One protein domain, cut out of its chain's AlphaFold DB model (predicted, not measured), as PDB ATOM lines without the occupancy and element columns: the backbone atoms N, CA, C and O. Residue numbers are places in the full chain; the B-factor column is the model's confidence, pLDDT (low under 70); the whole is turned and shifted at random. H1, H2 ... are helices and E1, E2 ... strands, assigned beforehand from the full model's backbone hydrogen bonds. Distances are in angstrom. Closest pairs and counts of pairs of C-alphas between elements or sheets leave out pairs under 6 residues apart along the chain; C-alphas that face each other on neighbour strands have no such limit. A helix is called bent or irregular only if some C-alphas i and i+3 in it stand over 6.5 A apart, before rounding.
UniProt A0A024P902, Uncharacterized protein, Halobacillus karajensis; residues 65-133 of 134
ATOM      1  N   ARG A  65     -38.956  26.708  -8.194       93.00
ATOM      2  CA  ARG A  65     -39.387  26.599  -6.797       93.00
ATOM      3  C   ARG A  65     -38.349  25.923  -5.906       93.00
ATOM      4  O   ARG A  65     -38.333  26.208  -4.712       93.00
ATOM      5  N   ILE A  66     -37.473  25.071  -6.448       95.25
ATOM      6  CA  ILE A  66     -36.406  24.394  -5.692       95.25
ATOM      7  C   ILE A  66     -35.059  25.041  -6.014       95.25
ATOM      8  O   ILE A  66     -34.602  25.027  -7.153       95.25
ATOM      9  N   LYS A  67     -34.390  25.571  -4.989       94.56
ATOM     10  CA  LYS A  67     -33.041  26.141  -5.103       94.56
ATOM     11  C   LYS A  67     -31.954  25.109  -4.859       94.56
ATOM     12  O   LYS A  67     -30.939  25.118  -5.547       94.56
ATOM     13  N   ASP A  68     -32.143  24.260  -3.854       94.81
ATOM     14  CA  ASP A  68     -31.166  23.245  -3.486       94.81
ATOM     15  C   ASP A  68     -31.825  22.080  -2.744       94.81
ATOM     16  O   ASP A  68     -32.834  22.255  -2.061       94.81
ATOM     17  N   VAL A  69     -31.227  20.898  -2.877       96.31
ATOM     18  CA  VAL A  69     -31.608  19.695  -2.133       96.31
ATOM     19  C   VAL A  69     -30.339  19.005  -1.652       96.31
ATOM     20  O   VAL A  69     -29.477  18.644  -2.465       96.31
ATOM     21  N   HIS A  70     -30.224  18.809  -0.343       94.12
ATOM     22  CA  HIS A  70     -29.060  18.192   0.289       94.12
ATOM     23  C   HIS A  70     -29.451  17.444   1.565       94.12
ATOM     24  O   HIS A  70     -30.542  17.611   2.097       94.12
ATOM     25  N   PHE A  71     -28.542  16.619   2.077       93.75
ATOM     26  CA  PHE A  71     -28.723  15.970   3.371       93.75
ATOM     27  C   PHE A  71     -28.167  16.854   4.495       93.75
ATOM     28  O   PHE A  71     -26.958  17.098   4.550       93.75
ATOM     29  N   ASP A  72     -29.030  17.320   5.398       90.88
ATOM     30  CA  ASP A  72     -28.630  17.973   6.645       90.88
ATOM     31  C   ASP A  72     -28.249  16.891   7.665       90.88
ATOM     32  O   ASP A  72     -29.096  16.233   8.275       90.88
ATOM     33  N   ARG A  73     -26.938  16.711   7.857       87.25
ATOM     34  CA  ARG A  73     -26.382  15.718   8.791       87.25
ATOM     35  C   ARG A  73     -26.744  15.994  10.247       87.25
ATOM     36  O   ARG A  73     -26.851  15.043  11.017       87.25
ATOM     37  N   ASN A  74     -26.917  17.259  10.627       87.00
ATOM     38  CA  ASN A  74     -27.213  17.630  12.009       87.00
ATOM     39  C   ASN A  74     -28.652  17.262  12.359       87.00
ATOM     40  O   ASN A  74     -28.919  16.752  13.444       87.00
ATOM     41  N   ARG A  75     -29.568  17.492  11.414       86.25
ATOM     42  CA  ARG A  75     -30.994  17.179  11.570       86.25
ATOM     43  C   ARG A  75     -31.367  15.772  11.106       86.25
ATOM     44  O   ARG A  75     -32.493  15.346  11.329       86.25
ATOM     45  N   LYS A  76     -30.418  15.047  10.499       89.31
ATOM     46  CA  LYS A  76     -30.621  13.734   9.870       89.31
ATOM     47  C   LYS A  76     -31.820  13.758   8.910       89.31
ATOM     48  O   LYS A  76     -32.674  12.875   8.944       89.31
ATOM     49  N   ALA A  77     -31.878  14.790   8.070       93.62
ATOM     50  CA  ALA A  77     -33.007  15.070   7.189       93.62
ATOM     51  C   ALA A  77     -32.546  15.436   5.779       93.62
ATOM     52  O   ALA A  77     -31.458  15.975   5.587       93.62
ATOM     53  N   ILE A  78     -33.396  15.191   4.789       95.50
ATOM     54  CA  ILE A  78     -33.211  15.728   3.443       95.50
ATOM     55  C   ILE A  78     -33.828  17.126   3.422       95.50
ATOM     56  O   ILE A  78     -35.043  17.287   3.510       95.50
ATOM     57  N   ALA A  79     -32.979  18.142   3.330       96.75
ATOM     58  CA  ALA A  79     -33.381  19.534   3.260       96.75
ATOM     59  C   ALA A  79     -33.664  19.931   1.806       96.75
ATOM     60  O   ALA A  79     -32.816  19.762   0.927       96.75
ATOM     61  N   VAL A  80     -34.847  20.492   1.568       97.25
ATOM     62  CA  VAL A  80     -35.318  21.050   0.299       97.25
ATOM     63  C   VAL A  80     -35.458  22.557   0.481       97.25
ATOM     64  O   VAL A  80     -36.418  23.054   1.069       97.25
ATOM     65  N   ASN A  81     -34.479  23.304  -0.016       96.56
ATOM     66  CA  ASN A  81     -34.483  24.759   0.040       96.56
ATOM     67  C   ASN A  81     -35.264  25.314  -1.145       96.56
ATOM     68  O   ASN A  81     -34.922  25.045  -2.300       96.56
ATOM     69  N   THR A  82     -36.286  26.117  -0.865       96.94
ATOM     70  CA  THR A  82     -37.194  26.634  -1.893       96.94
ATOM     71  C   THR A  82     -36.934  28.102  -2.235       96.94
ATOM     72  O   THR A  82     -36.135  28.792  -1.596       96.94
ATOM     73  N   SER A  83     -37.592  28.604  -3.279       96.69
ATOM     74  CA  SER A  83     -37.661  30.039  -3.572       96.69
ATOM     75  C   SER A  83     -38.804  30.758  -2.857       96.69
ATOM     76  O   SER A  83     -38.805  31.989  -2.865       96.69
ATOM     77  N   PHE A  84     -39.695  30.027  -2.179       96.62
ATOM     78  CA  PHE A  84     -40.821  30.600  -1.450       96.62
ATOM     79  C   PHE A  84     -40.371  31.480  -0.296       96.62
ATOM     80  O   PHE A  84     -39.459  31.151   0.464       96.62
ATOM     81  N   THR A  85     -41.092  32.570  -0.110       96.50
ATOM     82  CA  THR A  85     -41.027  33.397   1.085       96.50
ATOM     83  C   THR A  85     -42.239  33.120   1.973       96.50
ATOM     84  O   THR A  85     -43.169  32.405   1.599       96.50
ATOM     85  N   ARG A  86     -42.273  33.717   3.167       94.19
ATOM     86  CA  ARG A  86     -43.411  33.557   4.088       94.19
ATOM     87  C   ARG A  86     -44.730  34.105   3.527       94.19
ATOM     88  O   ARG A  86     -45.780  33.685   4.002       94.19
ATOM     89  N   SER A  87     -44.696  35.025   2.556       96.56
ATOM     90  CA  SER A  87     -45.918  35.500   1.888       96.56
ATOM     91  C   SER A  87     -46.513  34.466   0.938       96.56
ATOM     92  O   SER A  87     -47.708  34.518   0.670       96.56
ATOM     93  N   ASP A  88     -45.714  33.499   0.491       94.75
ATOM     94  CA  ASP A  88     -46.099  32.505  -0.513       94.75
ATOM     95  C   ASP A  88     -46.594  31.210   0.149       94.75
ATOM     96  O   ASP A  88     -46.554  30.134  -0.443       94.75
ATOM     97  N   LEU A  89     -47.048  31.291   1.406       92.56
ATOM     98  CA  LEU A  89     -47.368  30.135   2.246       92.56
ATOM     99  C   LEU A  89     -48.364  29.175   1.581       92.56
ATOM    100  O   LEU A  89     -48.187  27.962   1.646       92.56
ATOM    101  N   GLU A  90     -49.399  29.696   0.920       95.38
ATOM    102  CA  GLU A  90     -50.384  28.855   0.233       95.38
ATOM    103  C   GLU A  90     -49.784  28.083  -0.949       95.38
ATOM    104  O   GLU A  90     -50.146  26.928  -1.186       95.38
ATOM    105  N   GLU A  91     -48.865  28.700  -1.692       94.44
ATOM    106  CA  GLU A  91     -48.143  28.038  -2.780       94.44
ATOM    107  C   GLU A  91     -47.139  27.023  -2.233       94.44
ATOM    108  O   GLU A  91     -47.063  25.905  -2.746       94.44
ATOM    109  N   GLY A  92     -46.461  27.365  -1.134       94.50
ATOM    110  CA  GLY A  92     -45.593  26.459  -0.386       94.50
ATOM    111  C   GLY A  92     -46.327  25.202   0.084       94.50
ATOM    112  O   GLY A  92     -45.834  24.099  -0.127       94.50
ATOM    113  N   ILE A  93     -47.548  25.336   0.618       95.88
ATOM    114  CA  ILE A  93     -48.389  24.198   1.038       95.88
ATOM    115  C   ILE A  93     -48.793  23.322  -0.156       95.88
ATOM    116  O   ILE A  93     -48.864  22.098  -0.037       95.88
ATOM    117  N   LYS A  94     -49.081  23.915  -1.320       96.12
ATOM    118  CA  LYS A  94     -49.381  23.135  -2.534       96.12
ATOM    119  C   LYS A  94     -48.152  22.360  -3.003       96.12
ATOM    120  O   LYS A  94     -48.276  21.186  -3.337       96.12
ATOM    121  N   PHE A  95     -46.986  22.999  -2.987       95.12
ATOM    122  CA  PHE A  95     -45.722  22.364  -3.341       95.12
ATOM    123  C   PHE A  95     -45.319  21.261  -2.350       95.12
ATOM    124  O   PHE A  95     -44.850  20.210  -2.771       95.12
ATOM    125  N   GLU A  96     -45.552  21.450  -1.050       95.94
ATOM    126  CA  GLU A  96     -45.353  20.405  -0.040       95.94
ATOM    127  C   GLU A  96     -46.168  19.152  -0.360       95.94
ATOM    128  O   GLU A  96     -45.640  18.046  -0.334       95.94
ATOM    129  N   LYS A  97     -47.448  19.309  -0.709       96.50
ATOM    130  CA  LYS A  97     -48.275  18.164  -1.110       96.50
ATOM    131  C   LYS A  97     -47.721  17.486  -2.360       96.50
ATOM    132  O   LYS A  97     -47.598  16.272  -2.379       96.50
ATOM    133  N   GLU A  98     -47.328  18.274  -3.360       95.88
ATOM    134  CA  GLU A  98     -46.734  17.781  -4.609       95.88
ATOM    135  C   GLU A  98     -45.476  16.932  -4.352       95.88
ATOM    136  O   GLU A  98     -45.378  15.813  -4.854       95.88
ATOM    137  N   ILE A  99     -44.531  17.417  -3.539       94.88
ATOM    138  CA  ILE A  99     -43.298  16.673  -3.248       94.88
ATOM    139  C   ILE A  99     -43.562  15.432  -2.387       94.88
ATOM    140  O   ILE A  99     -42.975  14.381  -2.643       94.88
ATOM    141  N   VAL A 100     -44.463  15.521  -1.404       94.50
ATOM    142  CA  VAL A 100     -44.822  14.385  -0.544       94.50
ATOM    143  C   VAL A 100     -45.509  13.288  -1.349       94.50
ATOM    144  O   VAL A 100     -45.137  12.123  -1.208       94.50
ATOM    145  N   ASP A 101     -46.458  13.636  -2.216       94.56
ATOM    146  CA  ASP A 101     -47.174  12.669  -3.051       94.56
ATOM    147  C   ASP A 101     -46.208  11.925  -3.989       94.56
ATOM    148  O   ASP A 101     -46.247  10.695  -4.085       94.56
ATOM    149  N   GLU A 102     -45.281  12.644  -4.630       93.94
ATOM    150  CA  GLU A 102     -44.259  12.046  -5.500       93.94
ATOM    151  C   GLU A 102     -43.328  11.096  -4.739       93.94
ATOM    152  O   GLU A 102     -43.011  10.003  -5.210       93.94
ATOM    153  N   LEU A 103     -42.925  11.460  -3.526       93.25
ATOM    154  CA  LEU A 103     -42.046  10.619  -2.720       93.25
ATOM    155  C   LEU A 103     -42.752   9.410  -2.113       93.25
ATOM    156  O   LEU A 103     -42.157   8.340  -2.002       93.25
ATOM    157  N   GLN A 104     -44.037   9.529  -1.784       91.69
ATOM    158  CA  GLN A 104     -44.848   8.372  -1.418       91.69
ATOM    159  C   GLN A 104     -44.986   7.394  -2.590       91.69
ATOM    160  O   GLN A 104     -44.951   6.180  -2.383       91.69
ATOM    161  N   LEU A 105     -45.128   7.891  -3.823       90.25
ATOM    162  CA  LEU A 105     -45.126   7.048  -5.024       90.25
ATOM    163  C   LEU A 105     -43.765   6.377  -5.233       90.25
ATOM    164  O   LEU A 105     -43.719   5.178  -5.511       90.25
ATOM    165  N   TYR A 106     -42.672   7.120  -5.047       88.31
ATOM    166  CA  TYR A 106     -41.313   6.585  -5.105       88.31
ATOM    167  C   TYR A 106     -41.093   5.465  -4.076       88.31
ATOM    168  O   TYR A 106     -40.642   4.379  -4.448       88.31
ATOM    169  N   ASN A 107     -41.494   5.668  -2.817       87.31
ATOM    170  CA  ASN A 107     -41.342   4.667  -1.758       87.31
ATOM    171  C   ASN A 107     -42.172   3.399  -2.008       87.31
ATOM    172  O   ASN A 107     -41.693   2.305  -1.747       87.31
ATOM    173  N   LYS A 108     -43.370   3.495  -2.603       84.62
ATOM    174  CA  LYS A 108     -44.188   2.306  -2.937       84.62
ATOM    175  C   LYS A 108     -43.526   1.348  -3.935       84.62
ATOM    176  O   LYS A 108     -43.980   0.215  -4.078       84.62
ATOM    177  N   SER A 109     -42.499   1.798  -4.658       76.31
ATOM    178  CA  SER A 109     -41.833   1.023  -5.711       76.31
ATOM    179  C   SER A 109     -40.712   0.094  -5.215       76.31
ATOM    180  O   SER A 109     -40.168  -0.663  -6.020       76.31
ATOM    181  N   GLY A 110     -40.387   0.087  -3.914       71.75
ATOM    182  CA  GLY A 110     -39.396  -0.829  -3.337       71.75
ATOM    183  C   GLY A 110     -39.307  -0.772  -1.808       71.75
ATOM    184  O   GLY A 110     -39.906   0.087  -1.176       71.75
ATOM    185  N   GLU A 111     -38.542  -1.678  -1.201       75.69
ATOM    186  CA  GLU A 111     -38.194  -1.575   0.222       75.69
ATOM    187  C   GLU A 111     -37.142  -0.469   0.406       75.69
ATOM    188  O   GLU A 111     -35.991  -0.635   0.002       75.69
ATOM    189  N   ARG A 112     -37.547   0.676   0.968       81.69
ATOM    190  CA  ARG A 112     -36.715   1.859   1.226       81.69
ATOM    191  C   ARG A 112     -36.574   2.140   2.719       81.69
ATOM    192  O   ARG A 112     -37.374   1.685   3.536       81.69
ATOM    193  N   ILE A 113     -35.566   2.917   3.090       85.38
ATOM    194  CA  ILE A 113     -35.458   3.453   4.451       85.38
ATOM    195  C   ILE A 113     -36.614   4.412   4.785       85.38
ATOM    196  O   ILE A 113     -37.204   5.041   3.906       85.38
ATOM    197  N   SER A 114     -36.908   4.560   6.079       88.94
ATOM    198  CA  SER A 114     -37.697   5.694   6.575       88.94
ATOM    199  C   SER A 114     -36.809   6.935   6.663       88.94
ATOM    200  O   SER A 114     -35.662   6.842   7.102       88.94
ATOM    201  N   TYR A 115     -37.324   8.100   6.277       91.25
ATOM    202  CA  TYR A 115     -36.550   9.343   6.259       91.25
ATOM    203  C   TYR A 115     -37.417  10.571   6.542       91.25
ATOM    204  O   TYR A 115     -38.640  10.547   6.405       91.25
ATOM    205  N   MET A 116     -36.765  11.660   6.948       94.31
ATOM    206  CA  MET A 116     -37.394  12.960   7.169       94.31
ATOM    207  C   MET A 116     -37.012  13.927   6.054       94.31
ATOM    208  O   MET A 116     -35.848  13.993   5.651       94.31
ATOM    209  N   ILE A 117     -37.987  14.701   5.594       96.38
ATOM    210  CA  ILE A 117     -37.791  15.818   4.679       96.38
ATOM    211  C   ILE A 117     -38.125  17.105   5.389       96.38
ATOM    212  O   ILE A 117     -39.165  17.214   6.030       96.38
ATOM    213  N   GLU A 118     -37.261  18.092   5.215       97.12
ATOM    214  CA  GLU A 118     -37.493  19.457   5.649       97.12
ATOM    215  C   GLU A 118     -37.593  20.360   4.430       97.12
ATOM    216  O   GLU A 118     -36.660  20.450   3.637       97.12
ATOM    217  N   ILE A 119     -38.717  21.047   4.282       96.88
ATOM    218  CA  ILE A 119     -38.905  22.063   3.253       96.88
ATOM    219  C   ILE A 119     -38.657  23.411   3.915       96.88
ATOM    220  O   ILE A 119     -39.318  23.758   4.894       96.88
ATOM    221  N   ASN A 120     -37.702  24.169   3.385       96.94
ATOM    222  CA  ASN A 120     -37.303  25.463   3.923       96.94
ATOM    223  C   ASN A 120     -37.727  26.593   2.984       96.94
ATOM    224  O   ASN A 120     -37.663  26.459   1.756       96.94
ATOM    225  N   PHE A 121     -38.095  27.733   3.563       97.19
ATOM    226  CA  PHE A 121     -38.231  28.989   2.833       97.19
ATOM    227  C   PHE A 121     -36.886  29.441   2.252       97.19
ATOM    228  O   PHE A 121     -35.812  28.954   2.611       97.19
ATOM    229  N   SER A 122     -36.936  30.449   1.386       96.00
ATOM    230  CA  SER A 122     -35.774  31.037   0.726       96.00
ATOM    231  C   SER A 122     -34.733  31.625   1.677       96.00
ATOM    232  O   SER A 122     -33.591  31.815   1.268       96.00
ATOM    233  N   ASP A 123     -35.136  31.960   2.907       94.06
ATOM    234  CA  ASP A 123     -34.268  32.476   3.970       94.06
ATOM    235  C   ASP A 123     -33.646  31.361   4.838       94.06
ATOM    236  O   ASP A 123     -32.894  31.653   5.767       94.06
ATOM    237  N   GLY A 124     -33.944  30.090   4.541       91.69
ATOM    238  CA  GLY A 124     -33.485  28.924   5.295       91.69
ATOM    239  C   GLY A 124     -34.334  28.587   6.524       91.69
ATOM    240  O   GLY A 124     -34.038  27.609   7.210       91.69
ATOM    241  N   THR A 125     -35.392  29.354   6.813       94.62
ATOM    242  CA  THR A 125     -36.343  29.017   7.879       94.62
ATOM    243  C   THR A 125     -37.119  27.759   7.494       94.62
ATOM    244  O   THR A 125     -37.639  27.670   6.381       94.62
ATOM    245  N   LEU A 126     -37.258  26.821   8.435       94.62
ATOM    246  CA  LEU A 126     -38.107  25.645   8.262       94.62
ATOM    247  C   LEU A 126     -39.560  26.068   8.019       94.62
ATOM    248  O   LEU A 126     -40.146  26.799   8.819       94.62
ATOM    249  N   PHE A 127     -40.122  25.591   6.914       90.81
ATOM    250  CA  PHE A 127     -41.522  25.774   6.554       90.81
ATOM    251  C   PHE A 127     -42.345  24.540   6.941       90.81
ATOM    252  O   PHE A 127     -43.343  24.675   7.647       90.81
ATOM    253  N   SER A 128     -41.905  23.348   6.528       95.38
ATOM    254  CA  SER A 128     -42.567  22.080   6.848       95.38
ATOM    255  C   SER A 128     -41.548  20.966   7.066       95.38
ATOM    256  O   SER A 128     -40.458  20.987   6.494       95.38
ATOM    257  N   SER A 129     -41.908  19.992   7.901       96.12
ATOM    258  CA  SER A 129     -41.152  18.762   8.112       96.12
ATOM    259  C   SER A 129     -42.090  17.568   7.996       96.12
ATOM    260  O   SER A 129     -43.125  17.515   8.665       96.12
ATOM    261  N   VAL A 130     -41.731  16.614   7.139       95.62
ATOM    262  CA  VAL A 130     -42.544  15.436   6.838       95.62
ATOM    263  C   VAL A 130     -41.698  14.187   7.000       95.62
ATOM    264  O   VAL A 130     -40.619  14.066   6.421       95.62
ATOM    265  N   VAL A 131     -42.206  13.234   7.777       93.50
ATOM    266  CA  VAL A 131     -41.601  11.909   7.921       93.50
ATOM    267  C   VAL A 131     -42.269  10.962   6.936       93.50
ATOM    268  O   VAL A 131     -43.487  10.786   6.966       93.50
ATOM    269  N   ILE A 132     -41.465  10.341   6.080       89.94
ATOM    270  CA  ILE A 132     -41.908   9.291   5.173       89.94
ATOM    271  C   ILE A 132     -41.457   7.962   5.766       89.94
ATOM    272  O   ILE A 132     -40.264   7.677   5.874       89.94
ATOM    273  N   LEU A 133     -42.443   7.182   6.201       86.31
ATOM    274  CA  LEU A 133     -42.243   5.852   6.758       86.31
ATOM    275  C   LEU A 133     -42.329   4.812   5.645       86.31
ATOM    276  O   LEU A 133     -43.099   4.982   4.694       86.31
TER     277      LEU A 133
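Overview. This is residues 65 to 133 of the 134 residues of an uncharacterized protein of Halobacillus karajensis (UniProt A0A024P902). A strongly twisted wall of four strands has one long helix, H1, running over one face, mostly over the E3 and E4 half, while the other face is bare. Two hairpins, E1 with E2 and E3 with E4, lie side by side in the wall. The printed part has 69 residues, in the order E1, E2, H1, E3, E4; the mixed sheet has the order E1, E2, E3, E4, and the class is mixed, helices and strands, in two layers. It is compact, with a radius of gyration of the C-alphas of 12.0 A and spans of 37 by 26 by 16 A.

Arrangement. Look first at inner strands E2, residues 77 to 82, and E3, residues 115 to 120: they are parallel, with N 80 and O 118 2.8 A apart. Edge strand E1, residues 66 to 72, is antiparallel to E2, with N 70 and O 79 3.0 A apart. Edge strand E4, residues 126 to 132, is antiparallel to E3, with N 117 and O 130 2.8 A apart. H1, residues 86 to 107, is on the sheet at a height of 8.2 A, along the strands at 22 degrees to E3 on the local plane. Its closest C-alphas to E4 are Gln 104 and Ile 132, 7.3 A. E2, H1 and E3 form a strand-helix-strand unit, two parallel strands joined through a helix, with a right-handed crossover. In H1, 16 of 18 O i to N i+4 pairs are within hydrogen-bond range.

Along the chain. Find C-alpha 66 at (-36.406, 24.394, -5.692), where E1 begins its 15.9 A; E2 covers 15.3 A. From C-alpha 86 at (-43.411, 33.557, 4.088) H1 runs 29.5 A, irregular, with C-alphas 87 and 90 8.2 A apart, and with a kink of 42 degrees near residue 93. E3 covers 16.3 A, and E4 covers 17.1 A to C-alpha 132 at (-41.908, 9.291, 5.173).

Size, cuts and confidence. The C-alphas farthest apart, Ser 87 and Glu 111, are 37.9 A apart. The printed part has no cut and no long link, and no printed residue is under 70 in pLDDT.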